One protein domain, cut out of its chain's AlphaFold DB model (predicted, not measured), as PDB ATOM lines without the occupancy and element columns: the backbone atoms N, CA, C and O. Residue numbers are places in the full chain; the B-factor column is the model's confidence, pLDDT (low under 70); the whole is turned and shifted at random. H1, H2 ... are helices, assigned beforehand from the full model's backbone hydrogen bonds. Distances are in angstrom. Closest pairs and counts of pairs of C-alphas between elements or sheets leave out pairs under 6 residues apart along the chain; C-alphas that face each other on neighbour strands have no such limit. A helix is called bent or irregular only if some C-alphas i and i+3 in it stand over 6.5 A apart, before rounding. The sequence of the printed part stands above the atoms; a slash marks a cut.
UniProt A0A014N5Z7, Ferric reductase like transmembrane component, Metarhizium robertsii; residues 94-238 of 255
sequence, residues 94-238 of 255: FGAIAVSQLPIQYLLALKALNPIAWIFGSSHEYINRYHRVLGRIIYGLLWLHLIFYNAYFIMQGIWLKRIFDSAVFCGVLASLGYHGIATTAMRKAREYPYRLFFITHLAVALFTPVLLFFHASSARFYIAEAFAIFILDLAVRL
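This is residues 94 to 238 of the 255 residues of the protein "Ferric reductase like transmembrane component" of Metarhizium robertsii (UniProt A0A014N5Z7). The long helix H4 runs along the domain, with H1 and H2 following each other along its side and H9 beyond them; the antiparallel pair H6 and H8 slants over this layer. H3 and H5 lie near H4's two ends, and H7 sits at the turn from H6 to H8. The printed part has 145 residues, nine named helices, H1 to H9 in order, and no named strand: all helix, compact, radius of gyration of the C-alphas 16.4 A, spans 54 by 37 by 24 A.

Start at H4, residues 124 to 155, the hub, touching five helices. Its residues 137 to 145 touch H1, residues 94 to 100; the closest C-alphas, Ala 98 and Ile 138, are 4.9 A apart. Its residues 127 to 135 touch H2, residues 102 to 109, closest at C-alphas 108 and 131, 5.5 A. H9, residues 217 to 238, touches H2 at a shallow tilt of 24 degrees, closest at C-alphas 103 and 226, 4.2 A. H6, residues 166 to 184, only just touches H4, with 3 pairs of C-alphas within 8 A, closest 139 and 178, 7.1 A. H8, residues 194 to 215, touches H6 opposite ways at a shallow tilt of 20 degrees, closest at C-alphas 167 and 215, 4.3 A. H8 and H9 form a helical hairpin, closest at C-alphas 213 and 220, 5.1 A. H3, residues 115 to 119, only just touches H4, with 3 pairs; H5, residues 159 to 163, touches H4 and H6 only at the corner; H7, residues 188 to 191, touches no helix. O i to N i+4 pairs are all within hydrogen-bond range in H1, H2, H3, H5 and H6, in H4 27 of 28, in H8 and H9 16 of 18; H7 is too short for one.

Find C-alpha 124 at (-39.458, 0.725, -27.963); H4 runs 46.0 A to C-alpha 155. H6 spans 27.2 A, H8 30.0 A, and H9 31.8 A to C-alpha 238 at (-53.171, 13.620, -30.665). H8, with a kink of 36 degrees near residue 209, and H9 are only just irregular: C-alphas 206 and 209 are 6.6 A apart, 218 and 221 6.9 A.

The two farthest C-alphas, Gly 121 and Gly 157, are 54.7 A apart. The printed part has no cut, and its links are tight. Look for pLDDT under 70 at residues 112 to 113, 116 and 187 to 192.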
ATOM      1  N   PHE A  94     -17.978  16.396 -42.122       97.38
ATOM      2  CA  PHE A  94     -18.400  15.877 -40.820       97.38
ATOM      3  C   PHE A  94     -19.706  16.505 -40.332       97.38
ATOM      4  O   PHE A  94     -20.604  15.779 -39.910       97.38
ATOM      5  N   GLY A  95     -19.857  17.826 -40.472       96.50
ATOM      6  CA  GLY A  95     -21.109  18.511 -40.139       96.50
ATOM      7  C   GLY A  95     -22.286  18.034 -40.996       96.50
ATOM      8  O   GLY A  95     -23.350  17.720 -40.468       96.50
ATOM      9  N   ALA A  96     -22.090  17.910 -42.313       96.81
ATOM     10  CA  ALA A  96     -23.130  17.438 -43.228       96.81
ATOM     11  C   ALA A  96     -23.569  15.994 -42.927       96.81
ATOM     12  O   ALA A  96     -24.767  15.722 -42.884       96.81
ATOM     13  N   ILE A  97     -22.615  15.091 -42.672       97.31
ATOM     14  CA  ILE A  97     -22.904  13.696 -42.318       97.31
ATOM     15  C   ILE A  97     -23.608  13.628 -40.960       97.31
ATOM     16  O   ILE A  97     -24.571  12.882 -40.825       97.31
ATOM     17  N   ALA A  98     -23.185  14.414 -39.963       97.50
ATOM     18  CA  ALA A  98     -23.831  14.441 -38.650       97.50
ATOM     19  C   ALA A  98     -25.304  14.859 -38.752       97.50
ATOM     20  O   ALA A  98     -26.184  14.198 -38.200       97.50
ATOM     21  N   VAL A  99     -25.574  15.941 -39.487       97.12
ATOM     22  CA  VAL A  99     -26.927  16.480 -39.647       97.12
ATOM     23  C   VAL A  99     -27.815  15.547 -40.474       97.12
ATOM     24  O   VAL A  99     -28.997  15.411 -40.159       97.12
ATOM     25  N   SER A 100     -27.266  14.840 -41.467       96.88
ATOM     26  CA  SER A 100     -28.044  13.875 -42.252       96.88
ATOM     27  C   SER A 100     -28.516  12.659 -41.456       96.88
ATOM     28  O   SER A 100     -29.431  11.964 -41.888       96.88
ATOM     29  N   GLN A 101     -27.965  12.424 -40.262       97.31
ATOM     30  CA  GLN A 101     -28.449  11.374 -39.364       97.31
ATOM     31  C   GLN A 101     -29.629  11.825 -38.489       97.31
ATOM     32  O   GLN A 101     -30.249  10.992 -37.827       97.31
ATOM     33  N   LEU A 102     -29.957  13.122 -38.439       95.31
ATOM     34  CA  LEU A 102     -31.026  13.623 -37.568       95.31
ATOM     35  C   LEU A 102     -32.414  13.054 -37.897       95.31
ATOM     36  O   LEU A 102     -33.095  12.670 -36.948       95.31
ATOM     37  N   PRO A 103     -32.844  12.910 -39.165       94.88
ATOM     38  CA  PRO A 103     -34.152  12.332 -39.475       94.88
ATOM     39  C   PRO A 103     -34.338  10.942 -38.854       94.88
ATOM     40  O   PRO A 103     -35.297  10.692 -38.121       94.88
ATOM     41  N   ILE A 104     -33.363  10.052 -39.059       93.25
ATOM     42  CA  ILE A 104     -33.401   8.701 -38.494       93.25
ATOM     43  C   ILE A 104     -33.203   8.705 -36.969       93.25
ATOM     44  O   ILE A 104     -33.840   7.915 -36.273       93.25
ATOM     45  N   GLN A 105     -32.418   9.634 -36.410       94.56
ATOM     46  CA  GLN A 105     -32.297   9.804 -34.956       94.56
ATOM     47  C   GLN A 105     -33.653  10.122 -34.304       94.56
ATOM     48  O   GLN A 105     -33.954   9.581 -33.236       94.56
ATOM     49  N   TYR A 106     -34.476  10.959 -34.948       92.00
ATOM     50  CA  TYR A 106     -35.836  11.281 -34.499       92.00
ATOM     51  C   TYR A 106     -36.779  10.098 -34.679       92.00
ATOM     52  O   TYR A 106     -37.501   9.754 -33.744       92.00
ATOM     53  N   LEU A 107     -36.722   9.432 -35.834       90.06
ATOM     54  CA  LEU A 107     -37.533   8.249 -36.125       90.06
ATOM     55  C   LEU A 107     -37.344   7.152 -35.065       90.06
ATOM     56  O   LEU A 107     -38.314   6.591 -34.558       90.06
ATOM     57  N   LEU A 108     -36.095   6.887 -34.669       87.75
ATOM     58  CA  LEU A 108     -35.765   5.889 -33.648       87.75
ATOM     59  C   LEU A 108     -36.259   6.272 -32.243       87.75
ATOM     60  O   LEU A 108     -36.405   5.393 -31.391       87.75
ATOM     61  N   ALA A 109     -36.517   7.558 -31.986       86.62
ATOM     62  CA  ALA A 109     -37.029   8.037 -30.705       86.62
ATOM     63  C   ALA A 109     -38.555   7.877 -30.572       86.62
ATOM     64  O   ALA A 109     -39.072   7.863 -29.448       86.62
ATOM     65  N   LEU A 110     -39.278   7.751 -31.691       82.62
ATOM     66  CA  LEU A 110     -40.739   7.718 -31.707       82.62
ATOM     67  C   LEU A 110     -41.283   6.510 -30.933       82.62
ATOM     68  O   LEU A 110     -40.750   5.403 -31.029       82.62
ATOM     69  N   LYS A 111     -42.360   6.731 -30.165       72.62
ATOM     70  CA  LYS A 111     -43.083   5.674 -29.429       72.62
ATOM     71  C   LYS A 111     -44.372   5.252 -30.133       72.62
ATOM     72  O   LYS A 111     -44.727   4.086 -30.051       72.62
ATOM     73  N   ALA A 112     -45.078   6.194 -30.761       66.50
ATOM     74  CA  ALA A 112     -46.384   5.940 -31.366       66.50
ATOM     75  C   ALA A 112     -46.247   5.478 -32.821       66.50
ATOM     76  O   ALA A 112     -46.877   4.503 -33.216       66.50
ATOM     77  N   LEU A 113     -45.379   6.138 -33.591       66.50
ATOM     78  CA  LEU A 113     -45.107   5.807 -34.988       66.50
ATOM     79  C   LEU A 113     -43.674   5.329 -35.178       66.50
ATOM     80  O   LEU A 113     -42.862   5.992 -35.816       66.50
ATOM     81  N   ASN A 114     -43.341   4.176 -34.611       70.81
ATOM     82  CA  ASN A 114     -42.048   3.561 -34.876       70.81
ATOM     83  C   ASN A 114     -42.217   2.427 -35.900       70.81
ATOM     84  O   ASN A 114     -42.499   1.295 -35.500       70.81
ATOM     85  N   PRO A 115     -42.076   2.700 -37.214       70.31
ATOM     86  CA  PRO A 115     -42.282   1.685 -38.245       70.31
ATOM     87  C   PRO A 115     -41.301   0.522 -38.087       70.31
ATOM     88  O   PRO A 115     -41.660  -0.615 -38.355       70.31
ATOM     89  N   ILE A 116     -40.095   0.782 -37.573       69.75
ATOM     90  CA  ILE A 116     -39.089  -0.250 -37.304       69.75
ATOM     91  C   ILE A 116     -39.565  -1.159 -36.163       69.75
ATOM     92  O   ILE A 116     -39.513  -2.379 -36.286       69.75
ATOM     93  N   ALA A 117     -40.090  -0.587 -35.075       71.62
ATOM     94  CA  ALA A 117     -40.673  -1.379 -33.993       71.62
ATOM     95  C   ALA A 117     -41.819  -2.272 -34.496       71.62
ATOM     96  O   ALA A 117     -41.874  -3.446 -34.140       71.62
ATOM     97  N   TRP A 118     -42.683  -1.735 -35.363       71.81
ATOM     98  CA  TRP A 118     -43.823  -2.462 -35.926       71.81
ATOM     99  C   TRP A 118     -43.402  -3.582 -36.885       71.81
ATOM    100  O   TRP A 118     -43.831  -4.718 -36.709       71.81
ATOM    101  N   ILE A 119     -42.505  -3.293 -37.837       73.69
ATOM    102  CA  ILE A 119     -41.996  -4.266 -38.821       73.69
ATOM    103  C   ILE A 119     -41.308  -5.447 -38.128       73.69
ATOM    104  O   ILE A 119     -41.502  -6.592 -38.523       73.69
ATOM    105  N   PHE A 120     -40.515  -5.180 -37.086       76.06
ATOM    106  CA  PHE A 120     -39.751  -6.213 -36.380       76.06
ATOM    107  C   PHE A 120     -40.453  -6.768 -35.132       76.06
ATOM    108  O   PHE A 120     -39.847  -7.555 -34.407       76.06
ATOM    109  N   GLY A 121     -41.686  -6.340 -34.832       77.75
ATOM    110  CA  GLY A 121     -42.398  -6.729 -33.607       77.75
ATOM    111  C   GLY A 121     -41.602  -6.456 -32.323       77.75
ATOM    112  O   GLY A 121     -41.687  -7.215 -31.360       77.75
ATOM    113  N   SER A 122     -40.772  -5.410 -32.319       77.31
ATOM    114  CA  SER A 122     -39.809  -5.135 -31.248       77.31
ATOM    115  C   SER A 122     -40.294  -4.030 -30.311       77.31
ATOM    116  O   SER A 122     -41.069  -3.152 -30.688       77.31
ATOM    117  N   SER A 123     -39.842  -4.059 -29.056       81.06
ATOM    118  CA  SER A 123     -40.210  -3.034 -28.079       81.06
ATOM    119  C   SER A 123     -39.501  -1.705 -28.357       81.06
ATOM    120  O   SER A 123     -38.388  -1.661 -28.890       81.06
ATOM    121  N   HIS A 124     -40.104  -0.596 -27.914       78.38
ATOM    122  CA  HIS A 124     -39.458   0.725 -27.963       78.38
ATOM    123  C   HIS A 124     -38.093   0.719 -27.269       78.38
ATOM    124  O   HIS A 124     -37.142   1.308 -27.772       78.38
ATOM    125  N   GLU A 125     -37.964  -0.004 -26.156       81.56
ATOM    126  CA  GLU A 125     -36.700  -0.121 -25.432       81.56
ATOM    127  C   GLU A 125     -35.600  -0.782 -26.277       81.56
ATOM    128  O   GLU A 125     -34.453  -0.319 -26.267       81.56
ATOM    129  N   TYR A 126     -35.955  -1.816 -27.049       80.62
ATOM    130  CA  TYR A 126     -35.039  -2.492 -27.965       80.62
ATOM    131  C   TYR A 126     -34.564  -1.552 -29.081       80.62
ATOM    132  O   TYR A 126     -33.356  -1.465 -29.330       80.62
ATOM    133  N   ILE A 127     -35.485  -0.799 -29.696       81.81
ATOM    134  CA  ILE A 127     -35.169   0.181 -30.748       81.81
ATOM    135  C   ILE A 127     -34.352   1.357 -30.203       81.81
ATOM    136  O   ILE A 127     -33.384   1.802 -30.824       81.81
ATOM    137  N   ASN A 128     -34.650   1.805 -28.986       86.38
ATOM    138  CA  ASN A 128     -33.949   2.904 -28.331       86.38
ATOM    139  C   ASN A 128     -32.455   2.596 -28.090       86.38
ATOM    140  O   ASN A 128     -31.649   3.503 -27.872       86.38
ATOM    141  N   ARG A 129     -32.026   1.326 -28.158       87.25
ATOM    142  CA  ARG A 129     -30.595   0.974 -28.156       87.25
ATOM    143  C   ARG A 129     -29.871   1.558 -29.372       87.25
ATOM    144  O   ARG A 129     -28.776   2.093 -29.206       87.25
ATOM    145  N   TYR A 130     -30.497   1.529 -30.550       88.38
ATOM    146  CA  TYR A 130     -29.949   2.110 -31.779       88.38
ATOM    147  C   TYR A 130     -29.930   3.637 -31.720       88.38
ATOM    148  O   TYR A 130     -28.910   4.229 -32.056       88.38
ATOM    149  N   HIS A 131     -30.981   4.269 -31.180       91.38
ATOM    150  CA  HIS A 131     -31.012   5.721 -30.939       91.38
ATOM    151  C   HIS A 131     -29.810   6.189 -30.097       91.38
ATOM    152  O   HIS A 131     -29.182   7.206 -30.393       91.38
ATOM    153  N   ARG A 132     -29.436   5.420 -29.062       91.12
ATOM    154  CA  ARG A 132     -28.262   5.734 -28.230       91.12
ATOM    155  C   ARG A 132     -26.940   5.586 -28.979       91.12
ATOM    156  O   ARG A 132     -26.043   6.398 -28.768       91.12
ATOM    157  N   VAL A 133     -26.788   4.549 -29.802       92.81
ATOM    158  CA  VAL A 133     -25.566   4.343 -30.598       92.81
ATOM    159  C   VAL A 133     -25.432   5.440 -31.648       92.81
ATOM    160  O   VAL A 133     -24.389   6.087 -31.717       92.81
ATOM    161  N   LEU A 134     -26.499   5.709 -32.397       93.69
ATOM    162  CA  LEU A 134     -26.506   6.740 -33.425       93.69
ATOM    163  C   LEU A 134     -26.278   8.138 -32.830       93.69
ATOM    164  O   LEU A 134     -25.472   8.896 -33.360       93.69
ATOM    165  N   GLY A 135     -26.856   8.439 -31.663       94.31
ATOM    166  CA  GLY A 135     -26.578   9.681 -30.937       94.31
ATOM    167  C   GLY A 135     -25.094   9.866 -30.588       94.31
ATOM    168  O   GLY A 135     -24.570  10.973 -30.695       94.31
ATOM    169  N   ARG A 136     -24.376   8.786 -30.240       95.06
ATOM    170  CA  ARG A 136     -22.917   8.835 -30.008       95.06
ATOM    171  C   ARG A 136     -22.135   9.056 -31.297       95.06
ATOM    172  O   ARG A 136     -21.154   9.791 -31.269       95.06
ATOM    173  N   ILE A 137     -22.564   8.450 -32.404       95.44
ATOM    174  CA  ILE A 137     -21.953   8.658 -33.727       95.44
ATOM    175  C   ILE A 137     -22.114  10.123 -34.147       95.44
ATOM    176  O   ILE A 137     -21.122  10.769 -34.474       95.44
ATOM    177  N   ILE A 138     -23.329  10.676 -34.054       97.12
ATOM    178  CA  ILE A 138     -23.618  12.092 -34.335       97.12
ATOM    179  C   ILE A 138     -22.731  12.999 -33.482       97.12
ATOM    180  O   ILE A 138     -22.118  13.930 -33.999       97.12
ATOM    181  N   TYR A 139     -22.622  12.708 -32.185       97.00
ATOM    182  CA  TYR A 139     -21.781  13.485 -31.282       97.00
ATOM    183  C   TYR A 139     -20.290  13.394 -31.639       97.00
ATOM    184  O   TYR A 139     -19.599  14.409 -31.613       97.00
ATOM    185  N   GLY A 140     -19.790  12.218 -32.028       96.75
ATOM    186  CA  GLY A 140     -18.417  12.052 -32.515       96.75
ATOM    187  C   GLY A 140     -18.143  12.857 -33.790       96.75
ATOM    188  O   GLY A 140     -17.130  13.547 -33.878       96.75
ATOM    189  N   LEU A 141     -19.072  12.839 -34.749       97.38
ATOM    190  CA  LEU A 141     -18.979  13.638 -35.977       97.38
ATOM    191  C   LEU A 141     -19.021  15.145 -35.685       97.38
ATOM    192  O   LEU A 141     -18.248  15.901 -36.273       97.38
ATOM    193  N   LEU A 142     -19.868  15.580 -34.746       97.38
ATOM    194  CA  LEU A 142     -19.890  16.960 -34.258       97.38
ATOM    195  C   LEU A 142     -18.536  17.354 -33.658       97.38
ATOM    196  O   LEU A 142     -18.020  18.416 -33.985       97.38
ATOM    197  N   TRP A 143     -17.936  16.509 -32.816       97.25
ATOM    198  CA  TRP A 143     -16.612  16.776 -32.245       97.25
ATOM    199  C   TRP A 143     -15.551  16.985 -33.319       97.25
ATOM    200  O   TRP A 143     -14.813  17.966 -33.258       97.25
ATOM    201  N   LEU A 144     -15.505  16.107 -34.323       96.38
ATOM    202  CA  LEU A 144     -14.582  16.256 -35.447       96.38
ATOM    203  C   LEU A 144     -14.850  17.567 -36.196       96.38
ATOM    204  O   LEU A 144     -13.928  18.353 -36.396       96.38
ATOM    205  N   HIS A 145     -16.110  17.857 -36.528       97.50
ATOM    206  CA  HIS A 145     -16.508  19.120 -37.154       97.50
ATOM    207  C   HIS A 145     -16.001  20.345 -36.372       97.50
ATOM    208  O   HIS A 145     -15.401  21.240 -36.968       97.50
ATOM    209  N   LEU A 146     -16.180  20.366 -35.046       97.12
ATOM    210  CA  LEU A 146     -15.711  21.454 -34.186       97.12
ATOM    211  C   LEU A 146     -14.181  21.549 -34.171       97.12
ATOM    212  O   LEU A 146     -13.655  22.649 -34.329       97.12
ATOM    213  N   ILE A 147     -13.468  20.433 -34.008       96.00
ATOM    214  CA  ILE A 147     -11.997  20.411 -33.958       96.00
ATOM    215  C   ILE A 147     -11.410  20.974 -35.253       96.00
ATOM    216  O   ILE A 147     -10.607  21.905 -35.199       96.00
ATOM    217  N   PHE A 148     -11.845  20.471 -36.413       95.44
ATOM    218  CA  PHE A 148     -11.303  20.909 -37.701       95.44
ATOM    219  C   PHE A 148     -11.649  22.374 -38.007       95.44
ATOM    220  O   PHE A 148     -10.776  23.118 -38.454       95.44
ATOM    221  N   TYR A 149     -12.867  22.846 -37.703       95.81
ATOM    222  CA  TYR A 149     -13.207  24.263 -37.890       95.81
ATOM    223  C   TYR A 149     -12.421  25.193 -36.965       95.81
ATOM    224  O   TYR A 149     -11.955  26.238 -37.415       95.81
ATOM    225  N   ASN A 150     -12.247  24.827 -35.692       95.56
ATOM    226  CA  ASN A 150     -11.464  25.631 -34.757       95.56
ATOM    227  C   ASN A 150      -9.988  25.671 -35.168       95.56
ATOM    228  O   ASN A 150      -9.414  26.757 -35.213       95.56
ATOM    229  N   ALA A 151      -9.404  24.525 -35.536       93.31
ATOM    230  CA  ALA A 151      -8.041  24.459 -36.059       93.31
ATOM    231  C   ALA A 151      -7.883  25.353 -37.296       93.31
ATOM    232  O   ALA A 151      -7.015  26.222 -37.316       93.31
ATOM    233  N   TYR A 152      -8.783  25.223 -38.276       93.75
ATOM    234  CA  TYR A 152      -8.792  26.069 -39.468       93.75
ATOM    235  C   TYR A 152      -8.901  27.563 -39.114       93.75
ATOM    236  O   TYR A 152      -8.098  28.367 -39.578       93.75
ATOM    237  N   PHE A 153      -9.839  27.962 -38.252       94.88
ATOM    238  CA  PHE A 153     -10.012  29.369 -37.880       94.88
ATOM    239  C   PHE A 153      -8.814  29.961 -37.131       94.88
ATOM    240  O   PHE A 153      -8.506  31.137 -37.334       94.88
ATOM    241  N   ILE A 154      -8.141  29.168 -36.291       94.62
ATOM    242  CA  ILE A 154      -6.909  29.573 -35.600       94.62
ATOM    243  C   ILE A 154      -5.769  29.724 -36.611       94.62
ATOM    244  O   ILE A 154      -5.120  30.765 -36.630       94.62
ATOM    245  N   MET A 155      -5.573  28.740 -37.496       91.12
ATOM    246  CA  MET A 155      -4.533  28.779 -38.536       91.12
ATOM    247  C   MET A 155      -4.695  29.967 -39.487       91.12
ATOM    248  O   MET A 155      -3.707  30.509 -39.969       91.12
ATOM    249  N   GLN A 156      -5.934  30.379 -39.756       91.69
ATOM    250  CA  GLN A 156      -6.238  31.538 -40.596       91.69
ATOM    251  C   GLN A 156      -6.252  32.870 -39.821       91.69
ATOM    252  O   GLN A 156      -6.459  33.917 -40.428       91.69
ATOM    253  N   GLY A 157      -6.090  32.860 -38.493       95.62
ATOM    254  CA  GLY A 157      -6.125  34.075 -37.669       95.62
ATOM    255  C   GLY A 157      -7.494  34.765 -37.600       95.62
ATOM    256  O   GLY A 157      -7.575  35.946 -37.275       95.62
ATOM    257  N   ILE A 158      -8.587  34.053 -37.901       96.12
ATOM    258  CA  ILE A 158      -9.953  34.610 -37.985       96.12
ATOM    259  C   ILE A 158     -10.891  34.102 -36.885       96.12
ATOM    260  O   ILE A 158     -12.097  34.335 -36.958       96.12
ATOM    261  N   TRP A 159     -10.365  33.408 -35.874       96.31
ATOM    262  CA  TRP A 159     -11.165  32.723 -34.854       96.31
ATOM    263  C   TRP A 159     -12.173  33.631 -34.141       96.31
ATOM    264  O   TRP A 159     -13.370  33.352 -34.192       96.31
ATOM    265  N   LEU A 160     -11.720  34.754 -33.568       95.75
ATOM    266  CA  LEU A 160     -12.600  35.695 -32.858       95.75
ATOM    267  C   LEU A 160     -13.678  36.278 -33.772       95.75
ATOM    268  O   LEU A 160     -14.832  36.377 -33.380       95.75
ATOM    269  N   LYS A 161     -13.327  36.628 -35.012       95.81
ATOM    270  CA  LYS A 161     -14.299  37.143 -35.980       95.81
ATOM    271  C   LYS A 161     -15.361  36.089 -36.298       95.81
ATOM    272  O   LYS A 161     -16.549  36.380 -36.262       95.81
ATOM    273  N   ARG A 162     -14.931  34.859 -36.595       95.31
ATOM    274  CA  ARG A 162     -15.826  33.785 -37.031       95.31
ATOM    275  C   ARG A 162     -16.732  33.281 -35.925       95.31
ATOM    276  O   ARG A 162     -17.879  32.992 -36.227       95.31
ATOM    277  N   ILE A 163     -16.276  33.185 -34.676       95.06
ATOM    278  CA  ILE A 163     -17.106  32.628 -33.595       95.06
ATOM    279  C   ILE A 163     -18.353  33.484 -33.301       95.06
ATOM    280  O   ILE A 163     -19.363  32.950 -32.849       95.06
ATOM    281  N   PHE A 164     -18.296  34.785 -33.614       95.06
ATOM    282  CA  PHE A 164     -19.408  35.731 -33.474       95.06
ATOM    283  C   PHE A 164     -20.170  36.006 -34.781       95.06
ATOM    284  O   PHE A 164     -21.184  36.704 -34.749       95.06
ATOM    285  N   ASP A 165     -19.751  35.441 -35.921       96.88
ATOM    286  CA  ASP A 165     -20.574  35.460 -37.135       96.88
ATOM    287  C   ASP A 165     -21.887  34.710 -36.851       96.88
ATOM    288  O   ASP A 165     -21.865  33.591 -36.337       96.88
ATOM    289  N   SER A 166     -23.039  35.277 -37.226       97.12
ATOM    290  CA  SER A 166     -24.358  34.771 -36.803       97.12
ATOM    291  C   SER A 166     -24.573  33.281 -37.086       97.12
ATOM    292  O   SER A 166     -25.026  32.543 -36.215       97.12
ATOM    293  N   ALA A 167     -24.197  32.814 -38.280       96.25
ATOM    294  CA  ALA A 167     -24.325  31.406 -38.649       96.25
ATOM    295  C   ALA A 167     -23.443  30.503 -37.770       96.25
ATOM    296  O   ALA A 167     -23.905  29.481 -37.265       96.25
ATOM    297  N   VAL A 168     -22.181  30.877 -37.542       97.31
ATOM    298  CA  VAL A 168     -21.255  30.103 -36.699       97.31
ATOM    299  C   VAL A 168     -21.730  30.116 -35.251       97.31
ATOM    300  O   VAL A 168     -21.749  29.065 -34.618       97.31
ATOM    301  N   PHE A 169     -22.198  31.263 -34.760       97.69
ATOM    302  CA  PHE A 169     -22.722  31.409 -33.409       97.69
ATOM    303  C   PHE A 169     -23.945  30.512 -33.158       97.69
ATOM    304  O   PHE A 169     -24.019  29.856 -32.121       97.69
ATOM    305  N   CYS A 170     -24.858  30.369 -34.130       98.38
ATOM    306  CA  CYS A 170     -25.922  29.358 -34.054       98.38
ATOM    307  C   CYS A 170     -25.361  27.934 -33.895       98.38
ATOM    308  O   CYS A 170     -25.885  27.152 -33.102       98.38
ATOM    309  N   GLY A 171     -24.276  27.607 -34.604       97.69
ATOM    310  CA  GLY A 171     -23.563  26.334 -34.464       97.69
ATOM    311  C   GLY A 171     -22.922  26.147 -33.087       97.69
ATOM    312  O   GLY A 171     -22.968  25.048 -32.541       97.69
ATOM    313  N   VAL A 172     -22.393  27.219 -32.491       97.94
ATOM    314  CA  VAL A 172     -21.864  27.223 -31.116       97.94
ATOM    315  C   VAL A 172     -22.976  26.960 -30.101       97.94
ATOM    316  O   VAL A 172     -22.833  26.105 -29.233       97.94
ATOM    317  N   LEU A 173     -24.122  27.633 -30.214       98.25
ATOM    318  CA  LEU A 173     -25.260  27.372 -29.324       98.25
ATOM    319  C   LEU A 173     -25.782  25.934 -29.475       98.25
ATOM    320  O   LEU A 173     -26.082  25.272 -28.480       98.25
ATOM    321  N   ALA A 174     -25.841  25.423 -30.708       97.88
ATOM    322  CA  ALA A 174     -26.229  24.042 -30.977       97.88
ATOM    323  C   ALA A 174     -25.236  23.036 -30.368       97.88
ATOM    324  O   ALA A 174     -25.656  22.039 -29.774       97.88
ATOM    325  N   SER A 175     -23.926  23.291 -30.474       97.81
ATOM    326  CA  SER A 175     -22.902  22.409 -29.909       97.81
ATOM    327  C   SER A 175     -22.938  22.383 -28.383       97.81
ATOM    328  O   SER A 175     -22.841  21.301 -27.804       97.81
ATOM    329  N   LEU A 176     -23.188  23.525 -27.730       97.81
ATOM    330  CA  LEU A 176     -23.433  23.582 -26.284       97.81
ATOM    331  C   LEU A 176     -24.617  22.692 -25.878       97.81
ATOM    332  O   LEU A 176     -24.519  21.939 -24.908       97.81
ATOM    333  N   GLY A 177     -25.703  22.701 -26.657       97.25
ATOM    334  CA  GLY A 177     -26.838  21.799 -26.456       97.25
ATOM    335  C   GLY A 177     -26.451  20.318 -26.556       97.25
ATOM    336  O   GLY A 177     -26.765  19.525 -25.665       97.25
ATOM    337  N   TYR A 178     -25.713  19.933 -27.600       96.62
ATOM    338  CA  TYR A 178     -25.234  18.553 -27.754       96.62
ATOM    339  C   TYR A 178     -24.260  18.126 -26.649       96.62
ATOM    340  O   TYR A 178     -24.348  16.991 -26.180       96.62
ATOM    341  N   HIS A 179     -23.376  19.014 -26.180       96.50
ATOM    342  CA  HIS A 179     -22.537  18.760 -25.005       96.50
ATOM    343  C   HIS A 179     -23.379  18.564 -23.736       96.50
ATOM    344  O   HIS A 179     -23.080  17.676 -22.932       96.50
ATOM    345  N   GLY A 180     -24.463  19.332 -23.579       94.25
ATOM    346  CA  GLY A 180     -25.433  19.171 -22.496       94.25
ATOM    347  C   GLY A 180     -26.109  17.797 -22.508       94.25
ATOM    348  O   GLY A 180     -26.116  17.105 -21.485       94.25
ATOM    349  N   ILE A 181     -26.611  17.345 -23.667       92.94
ATOM    350  CA  ILE A 181     -27.152  15.979 -23.805       92.94
ATOM    351  C   ILE A 181     -26.066  14.948 -23.504       92.94
ATOM    352  O   ILE A 181     -26.306  14.034 -22.723       92.94
ATOM    353  N   ALA A 182     -24.884  15.067 -24.111       92.31
ATOM    354  CA  ALA A 182     -23.826  14.076 -23.943       92.31
ATOM    355  C   ALA A 182     -23.439  13.917 -22.470       92.31
ATOM    356  O   ALA A 182     -23.343  12.789 -21.991       92.31
ATOM    357  N   THR A 183     -23.301  15.033 -21.749       91.19
ATOM    358  CA  THR A 183     -23.012  15.061 -20.310       91.19
ATOM    359  C   THR A 183     -24.133  14.411 -19.505       91.19
ATOM    360  O   THR A 183     -23.880  13.492 -18.729       91.19
ATOM    361  N   THR A 184     -25.385  14.822 -19.720       89.75
ATOM    362  CA  THR A 184     -26.535  14.301 -18.957       89.75
ATOM    363  C   THR A 184     -26.901  12.855 -19.310       89.75
ATOM    364  O   THR A 184     -27.513  12.162 -18.502       89.75
ATOM    365  N   ALA A 185     -26.488  12.358 -20.480       85.38
ATOM    366  CA  ALA A 185     -26.685  10.977 -20.918       85.38
ATOM    367  C   ALA A 185     -25.589  10.007 -20.430       85.38
ATOM    368  O   ALA A 185     -25.716   8.787 -20.613       85.38
ATOM    369  N   MET A 186     -24.497  10.506 -19.835       81.88
ATOM    370  CA  MET A 186     -23.426   9.654 -19.311       81.88
ATOM    371  C   MET A 186     -23.934   8.746 -18.189       81.88
ATOM    372  O   MET A 186     -24.742   9.128 -17.350       81.88
ATOM    373  N   ARG A 187     -23.399   7.523 -18.116       69.75
ATOM    374  CA  ARG A 187     -23.786   6.549 -17.082       69.75
ATOM    375  C   ARG A 187     -23.492   7.049 -15.659       69.75
ATOM    376  O   ARG A 187     -24.266   6.733 -14.769       69.75
ATOM    377  N   LYS A 188     -22.435   7.849 -15.469       59.94
ATOM    378  CA  LYS A 188     -22.131   8.527 -14.194       59.94
ATOM    379  C   LYS A 188     -23.097   9.676 -13.885       59.94
ATOM    380  O   LYS A 188     -23.404   9.919 -12.731       59.94
ATOM    381  N   ALA A 189     -23.666  10.318 -14.908       59.72
ATOM    382  CA  ALA A 189     -24.698  11.332 -14.715       59.72
ATOM    383  C   ALA A 189     -26.046  10.742 -14.242       59.72
ATOM    384  O   ALA A 189     -26.965  11.492 -13.947       59.72
ATOM    385  N   ARG A 190     -26.169   9.411 -14.115       57.50
ATOM    386  CA  ARG A 190     -27.354   8.738 -13.551       57.50
ATOM    387  C   ARG A 190     -27.472   8.857 -12.029       57.50
ATOM    388  O   ARG A 190     -28.486   8.440 -11.485       57.50
ATOM    389  N   GLU A 191     -26.462   9.410 -11.362       67.25
ATOM    390  CA  GLU A 191     -26.563   9.857  -9.965       67.25
ATOM    391  C   GLU A 191     -27.385  11.155  -9.844       67.25
ATOM    392  O   GLU A 191     -27.905  11.468  -8.776       67.25
ATOM    393  N   TYR A 192     -27.554  11.892 -10.948       68.25
ATOM    394  CA  TYR A 192     -28.416  13.067 -11.016       68.25
ATOM    395  C   TYR A 192     -29.867  12.672 -11.301       68.25
ATOM    396  O   TYR A 192     -30.133  11.624 -11.901       68.25
ATOM    397  N   PRO A 193     -30.840  13.524 -10.925       80.94
ATOM    398  CA  PRO A 193     -32.236  13.268 -11.231       80.94
ATOM    399  C   PRO A 193     -32.417  13.134 -12.741       80.94
ATOM    400  O   PRO A 193     -32.097  14.050 -13.500       80.94
ATOM    401  N   TYR A 194     -33.018  12.027 -13.176       83.44
ATOM    402  CA  TYR A 194     -33.370  11.796 -14.583       83.44
ATOM    403  C   TYR A 194     -34.109  12.994 -15.196       83.44
ATOM    404  O   TYR A 194     -33.950  13.283 -16.379       83.44
ATOM    405  N   ARG A 195     -34.885  13.742 -14.395       87.62
ATOM    406  CA  ARG A 195     -35.561  14.975 -14.820       87.62
ATOM    407  C   ARG A 195     -34.618  15.960 -15.526       87.62
ATOM    408  O   ARG A 195     -35.037  16.582 -16.497       87.62
ATOM    409  N   LEU A 196     -33.364  16.078 -15.084       88.75
ATOM    410  CA  LEU A 196     -32.364  16.936 -15.723       88.75
ATOM    411  C   LEU A 196     -32.015  16.445 -17.132       88.75
ATOM    412  O   LEU A 196     -32.036  17.237 -18.073       88.75
ATOM    413  N   PHE A 197     -31.738  15.147 -17.288       89.19
ATOM    414  CA  PHE A 197     -31.524  14.532 -18.600       89.19
ATOM    415  C   PHE A 197     -32.731  14.755 -19.511       89.19
ATOM    416  O   PHE A 197     -32.572  15.229 -20.631       89.19
ATOM    417  N   PHE A 198     -33.939  14.486 -19.016       88.44
ATOM    418  CA  PHE A 198     -35.161  14.619 -19.801       88.44
ATOM    419  C   PHE A 198     -35.402  16.052 -20.287       88.44
ATOM    420  O   PHE A 198     -35.631  16.261 -21.476       88.44
ATOM    421  N   ILE A 199     -35.314  17.044 -19.392       91.88
ATOM    422  CA  ILE A 199     -35.508  18.457 -19.750       91.88
ATOM    423  C   ILE A 199     -34.436  18.903 -20.747       91.88
ATOM    424  O   ILE A 199     -34.767  19.527 -21.753       91.88
ATOM    425  N   THR A 200     -33.172  18.545 -20.502       92.94
ATOM    426  CA  THR A 200     -32.054  18.898 -21.390       92.94
ATOM    427  C   THR A 200     -32.246  18.278 -22.768       92.94
ATOM    428  O   THR A 200     -32.168  18.973 -23.777       92.94
ATOM    429  N   HIS A 201     -32.559  16.984 -22.825       92.31
ATOM    430  CA  HIS A 201     -32.788  16.277 -24.076       92.31
ATOM    431  C   HIS A 201     -33.970  16.869 -24.845       92.31
ATOM    432  O   HIS A 201     -33.861  17.072 -26.053       92.31
ATOM    433  N   LEU A 202     -35.092  17.149 -24.178       91.50
ATOM    434  CA  LEU A 202     -36.266  17.715 -24.837       91.50
ATOM    435  C   LEU A 202     -35.985  19.124 -25.367       91.50
ATOM    436  O   LEU A 202     -36.299  19.411 -26.518       91.50
ATOM    437  N   ALA A 203     -35.357  19.983 -24.561       94.56
ATOM    438  CA  ALA A 203     -34.996  21.332 -24.981       94.56
ATOM    439  C   ALA A 203     -34.069  21.299 -26.204       94.56
ATOM    440  O   ALA A 203     -34.342  21.942 -27.212       94.56
ATOM    441  N   VAL A 204     -33.009  20.494 -26.158       94.88
ATOM    442  CA  VAL A 204     -32.046  20.384 -27.261       94.88
ATOM    443  C   VAL A 204     -32.688  19.755 -28.501       94.88
ATOM    444  O   VAL A 204     -32.427  20.215 -29.608       94.88
ATOM    445  N   ALA A 205     -33.585  18.775 -28.353       92.50
ATOM    446  CA  ALA A 205     -34.359  18.260 -29.481       92.50
ATOM    447  C   ALA A 205     -35.233  19.354 -30.127       92.50
ATOM    448  O   ALA A 205     -35.321  19.436 -31.339       92.50
ATOM    449  N   LEU A 206     -35.835  20.263 -29.364       91.38
ATOM    450  CA  LEU A 206     -36.676  21.310 -29.955       91.38
ATOM    451  C   LEU A 206     -35.866  22.472 -30.554       91.38
ATOM    452  O   LEU A 206     -36.183  22.951 -31.642       91.38
ATOM    453  N   PHE A 207     -34.817  22.929 -29.867       94.94
ATOM    454  CA  PHE A 207     -34.086  24.140 -30.253       94.94
ATOM    455  C   PHE A 207     -32.978  23.894 -31.274       94.94
ATOM    456  O   PHE A 207     -32.754  24.729 -32.153       94.94
ATOM    457  N   THR A 208     -32.281  22.762 -31.203       94.81
ATOM    458  CA  THR A 208     -31.138  22.511 -32.084       94.81
ATOM    459  C   THR A 208     -31.505  22.449 -33.567       94.81
ATOM    460  O   THR A 208     -30.760  23.030 -34.354       94.81
ATOM    461  N   PRO A 209     -32.634  21.855 -33.999       94.06
ATOM    462  CA  PRO A 209     -33.050  21.930 -35.399       94.06
ATOM    463  C   PRO A 209     -33.196  23.369 -35.911       94.06
ATOM    464  O   PRO A 209     -32.754  23.674 -37.017       94.06
ATOM    465  N   VAL A 210     -33.740  24.272 -35.086       95.94
ATOM    466  CA  VAL A 210     -33.876  25.699 -35.421       95.94
ATOM    467  C   VAL A 210     -32.502  26.355 -35.555       95.94
ATOM    468  O   VAL A 210     -32.230  27.025 -36.549       95.94
ATOM    469  N   LEU A 211     -31.599  26.121 -34.599       97.88
ATOM    470  CA  LEU A 211     -30.232  26.646 -34.656       97.88
ATOM    471  C   LEU A 211     -29.468  26.120 -35.880       97.88
ATOM    472  O   LEU A 211     -28.808  26.890 -36.573       97.88
ATOM    473  N   LEU A 212     -29.594  24.827 -36.193       97.50
ATOM    474  CA  LEU A 212     -28.933  24.202 -37.338       97.50
ATOM    475  C   LEU A 212     -29.463  24.715 -38.682       97.50
ATOM    476  O   LEU A 212     -28.684  24.855 -39.627       97.50
ATOM    477  N   PHE A 213     -30.752  25.059 -38.763       97.19
ATOM    478  CA  PHE A 213     -31.353  25.674 -39.950       97.19
ATOM    479  C   PHE A 213     -30.686  27.011 -40.319       97.19
ATOM    480  O   PHE A 213     -30.455  27.296 -41.503       97.19
ATOM    481  N   PHE A 214     -30.357  27.819 -39.304       97.50
ATOM    482  CA  PHE A 214     -29.652  29.095 -39.468       97.50
ATOM    483  C   PHE A 214     -28.128  28.941 -39.535       97.50
ATOM    484  O   PHE A 214     -27.460  29.785 -40.129       97.50
ATOM    485  N   HIS A 215     -27.577  27.858 -38.989       97.50
ATOM    486  CA  HIS A 215     -26.146  27.569 -39.045       97.50
ATOM    487  C   HIS A 215     -25.665  27.211 -40.459       97.50
ATOM    488  O   HIS A 215     -24.633  27.716 -40.902       97.50
ATOM    489  N   ALA A 216     -26.393  26.347 -41.180       96.25
ATOM    490  CA  ALA A 216     -25.952  25.854 -42.484       96.25
ATOM    491  C   ALA A 216     -27.112  25.611 -43.459       96.25
ATOM    492  O   ALA A 216     -28.091  24.938 -43.147       96.25
ATOM    493  N   SER A 217     -26.970  26.079 -44.701       95.31
ATOM    494  CA  SER A 217     -27.956  25.816 -45.759       95.31
ATOM    495  C   SER A 217     -28.058  24.330 -46.112       95.31
ATOM    496  O   SER A 217     -29.162  23.832 -46.322       95.31
ATOM    497  N   SER A 218     -26.935  23.605 -46.102       93.31
ATOM    498  CA  SER A 218     -26.884  22.158 -46.346       93.31
ATOM    499  C   SER A 218     -27.617  21.329 -45.285       93.31
ATOM    500  O   SER A 218     -27.973  20.186 -45.555       93.31
ATOM    501  N   ALA A 219     -27.871  21.889 -44.098       94.69
ATOM    502  CA  ALA A 219     -28.617  21.224 -43.034       94.69
ATOM    503  C   ALA A 219     -30.134  21.244 -43.267       94.69
ATOM    504  O   ALA A 219     -30.840  20.350 -42.806       94.69
ATOM    505  N   ARG A 220     -30.648  22.258 -43.975       96.50
ATOM    506  CA  ARG A 220     -32.081  22.597 -44.001       96.50
ATOM    507  C   ARG A 220     -32.971  21.457 -44.479       96.50
ATOM    508  O   ARG A 220     -34.043  21.268 -43.919       96.50
ATOM    509  N   PHE A 221     -32.512  20.704 -45.476       96.88
ATOM    510  CA  PHE A 221     -33.247  19.559 -46.007       96.88
ATOM    511  C   PHE A 221     -33.481  18.489 -44.926       96.88
ATOM    512  O   PHE A 221     -34.621  18.152 -44.626       96.88
ATOM    513  N   TYR A 222     -32.420  18.055 -44.246       96.75
ATOM    514  CA  TYR A 222     -32.505  17.063 -43.168       96.75
ATOM    515  C   TYR A 222     -33.262  17.581 -41.940       96.75
ATOM    516  O   TYR A 222     -33.955  16.830 -41.258       96.75
ATOM    517  N   ILE A 223     -33.157  18.881 -41.649       96.00
ATOM    518  CA  ILE A 223     -33.959  19.509 -40.597       96.00
ATOM    519  C   ILE A 223     -35.451  19.451 -40.941       96.00
ATOM    520  O   ILE A 223     -36.255  19.126 -40.068       96.00
ATOM    521  N   ALA A 224     -35.826  19.705 -42.198       94.94
ATOM    522  CA  ALA A 224     -37.211  19.589 -42.643       94.94
ATOM    523  C   ALA A 224     -37.731  18.147 -42.514       94.94
ATOM    524  O   ALA A 224     -38.832  17.948 -42.001       94.94
ATOM    525  N   GLU A 225     -36.930  17.145 -42.888       94.88
ATOM    526  CA  GLU A 225     -37.276  15.729 -42.694       94.88
ATOM    527  C   GLU A 225     -37.477  15.383 -41.210       94.88
ATOM    528  O   GLU A 225     -38.485  14.777 -40.843       94.88
ATOM    529  N   ALA A 226     -36.564  15.810 -40.331       92.62
ATOM    530  CA  ALA A 226     -36.683  15.575 -38.892       92.62
ATOM    531  C   ALA A 226     -37.942  16.235 -38.296       92.62
ATOM    532  O   ALA A 226     -38.649  15.610 -37.500       92.62
ATOM    533  N   PHE A 227     -38.267  17.465 -38.713       89.88
ATOM    534  CA  PHE A 227     -39.504  18.138 -38.307       89.88
ATOM    535  C   PHE A 227     -40.751  17.422 -38.820       89.88
ATOM    536  O   PHE A 227     -41.700  17.258 -38.054       89.88
ATOM    537  N   ALA A 228     -40.755  16.964 -40.073       91.19
ATOM    538  CA  ALA A 228     -41.875  16.219 -40.635       91.19
ATOM    539  C   ALA A 228     -42.147  14.934 -39.834       91.19
ATOM    540  O   ALA A 228     -43.288  14.683 -39.442       91.19
ATOM    541  N   ILE A 229     -41.096  14.174 -39.509       89.88
ATOM    542  CA  ILE A 229     -41.179  12.964 -38.676       89.88
ATOM    543  C   ILE A 229     -41.742  13.292 -37.286       89.88
ATOM    544  O   ILE A 229     -42.636  12.601 -36.795       89.88
ATOM    545  N   PHE A 230     -41.252  14.362 -36.656       85.81
ATOM    546  CA  PHE A 230     -41.711  14.783 -35.333       85.81
ATOM    547  C   PHE A 230     -43.186  15.217 -35.322       85.81
ATOM    548  O   PHE A 230     -43.949  14.788 -34.455       85.81
ATOM    549  N   ILE A 231     -43.601  16.044 -36.287       86.69
ATOM    550  CA  ILE A 231     -44.986  16.522 -36.410       86.69
ATOM    551  C   ILE A 231     -45.936  15.352 -36.669       86.69
ATOM    552  O   ILE A 231     -47.009  15.301 -36.069       86.69
ATOM    553  N   LEU A 232     -45.539  14.397 -37.512       86.94
ATOM    554  CA  LEU A 232     -46.342  13.213 -37.801       86.94
ATOM    555  C   LEU A 232     -46.571  12.357 -36.542       86.94
ATOM    556  O   LEU A 232     -47.710  11.973 -36.263       86.94
ATOM    557  N   ASP A 233     -45.528  12.111 -35.739       84.56
ATOM    558  CA  ASP A 233     -45.665  11.398 -34.457       84.56
ATOM    559  C   ASP A 233     -46.573  12.152 -33.480       84.56
ATOM    560  O   ASP A 233     -47.414  11.542 -32.812       84.56
ATOM    561  N   LEU A 234     -46.449  13.480 -33.418       82.75
ATOM    562  CA  LEU A 234     -47.306  14.309 -32.576       82.75
ATOM    563  C   LEU A 234     -48.772  14.238 -33.022       82.75
ATOM    564  O   LEU A 234     -49.647  14.022 -32.182       82.75
ATOM    565  N   ALA A 235     -49.041  14.373 -34.321       85.44
ATOM    566  CA  ALA A 235     -50.385  14.298 -34.886       85.44
ATOM    567  C   ALA A 235     -51.049  12.954 -34.562       85.44
ATOM    568  O   ALA A 235     -52.170  12.925 -34.054       85.44
ATOM    569  N   VAL A 236     -50.336  11.840 -34.744       83.38
ATOM    570  CA  VAL A 236     -50.871  10.510 -34.429       83.38
ATOM    571  C   VAL A 236     -51.125  10.329 -32.935       83.38
ATOM    572  O   VAL A 236     -52.170   9.802 -32.554       83.38
ATOM    573  N   ARG A 237     -50.253  10.836 -32.058       80.69
ATOM    574  CA  ARG A 237     -50.532  10.831 -30.612       80.69
ATOM    575  C   ARG A 237     -51.772  11.642 -30.258       80.69
ATOM    576  O   ARG A 237     -52.518  11.224 -29.380       80.69
ATOM    577  N   LEU A 238     -51.988  12.790 -30.899       82.31
ATOM    578  CA  LEU A 238     -53.171  13.620 -30.665       82.31
ATOM    579  C   LEU A 238     -54.452  12.928 -31.143       82.31
ATOM    580  O   LEU A 238     -55.447  12.967 -30.426       82.31
TER     581      LEU A 238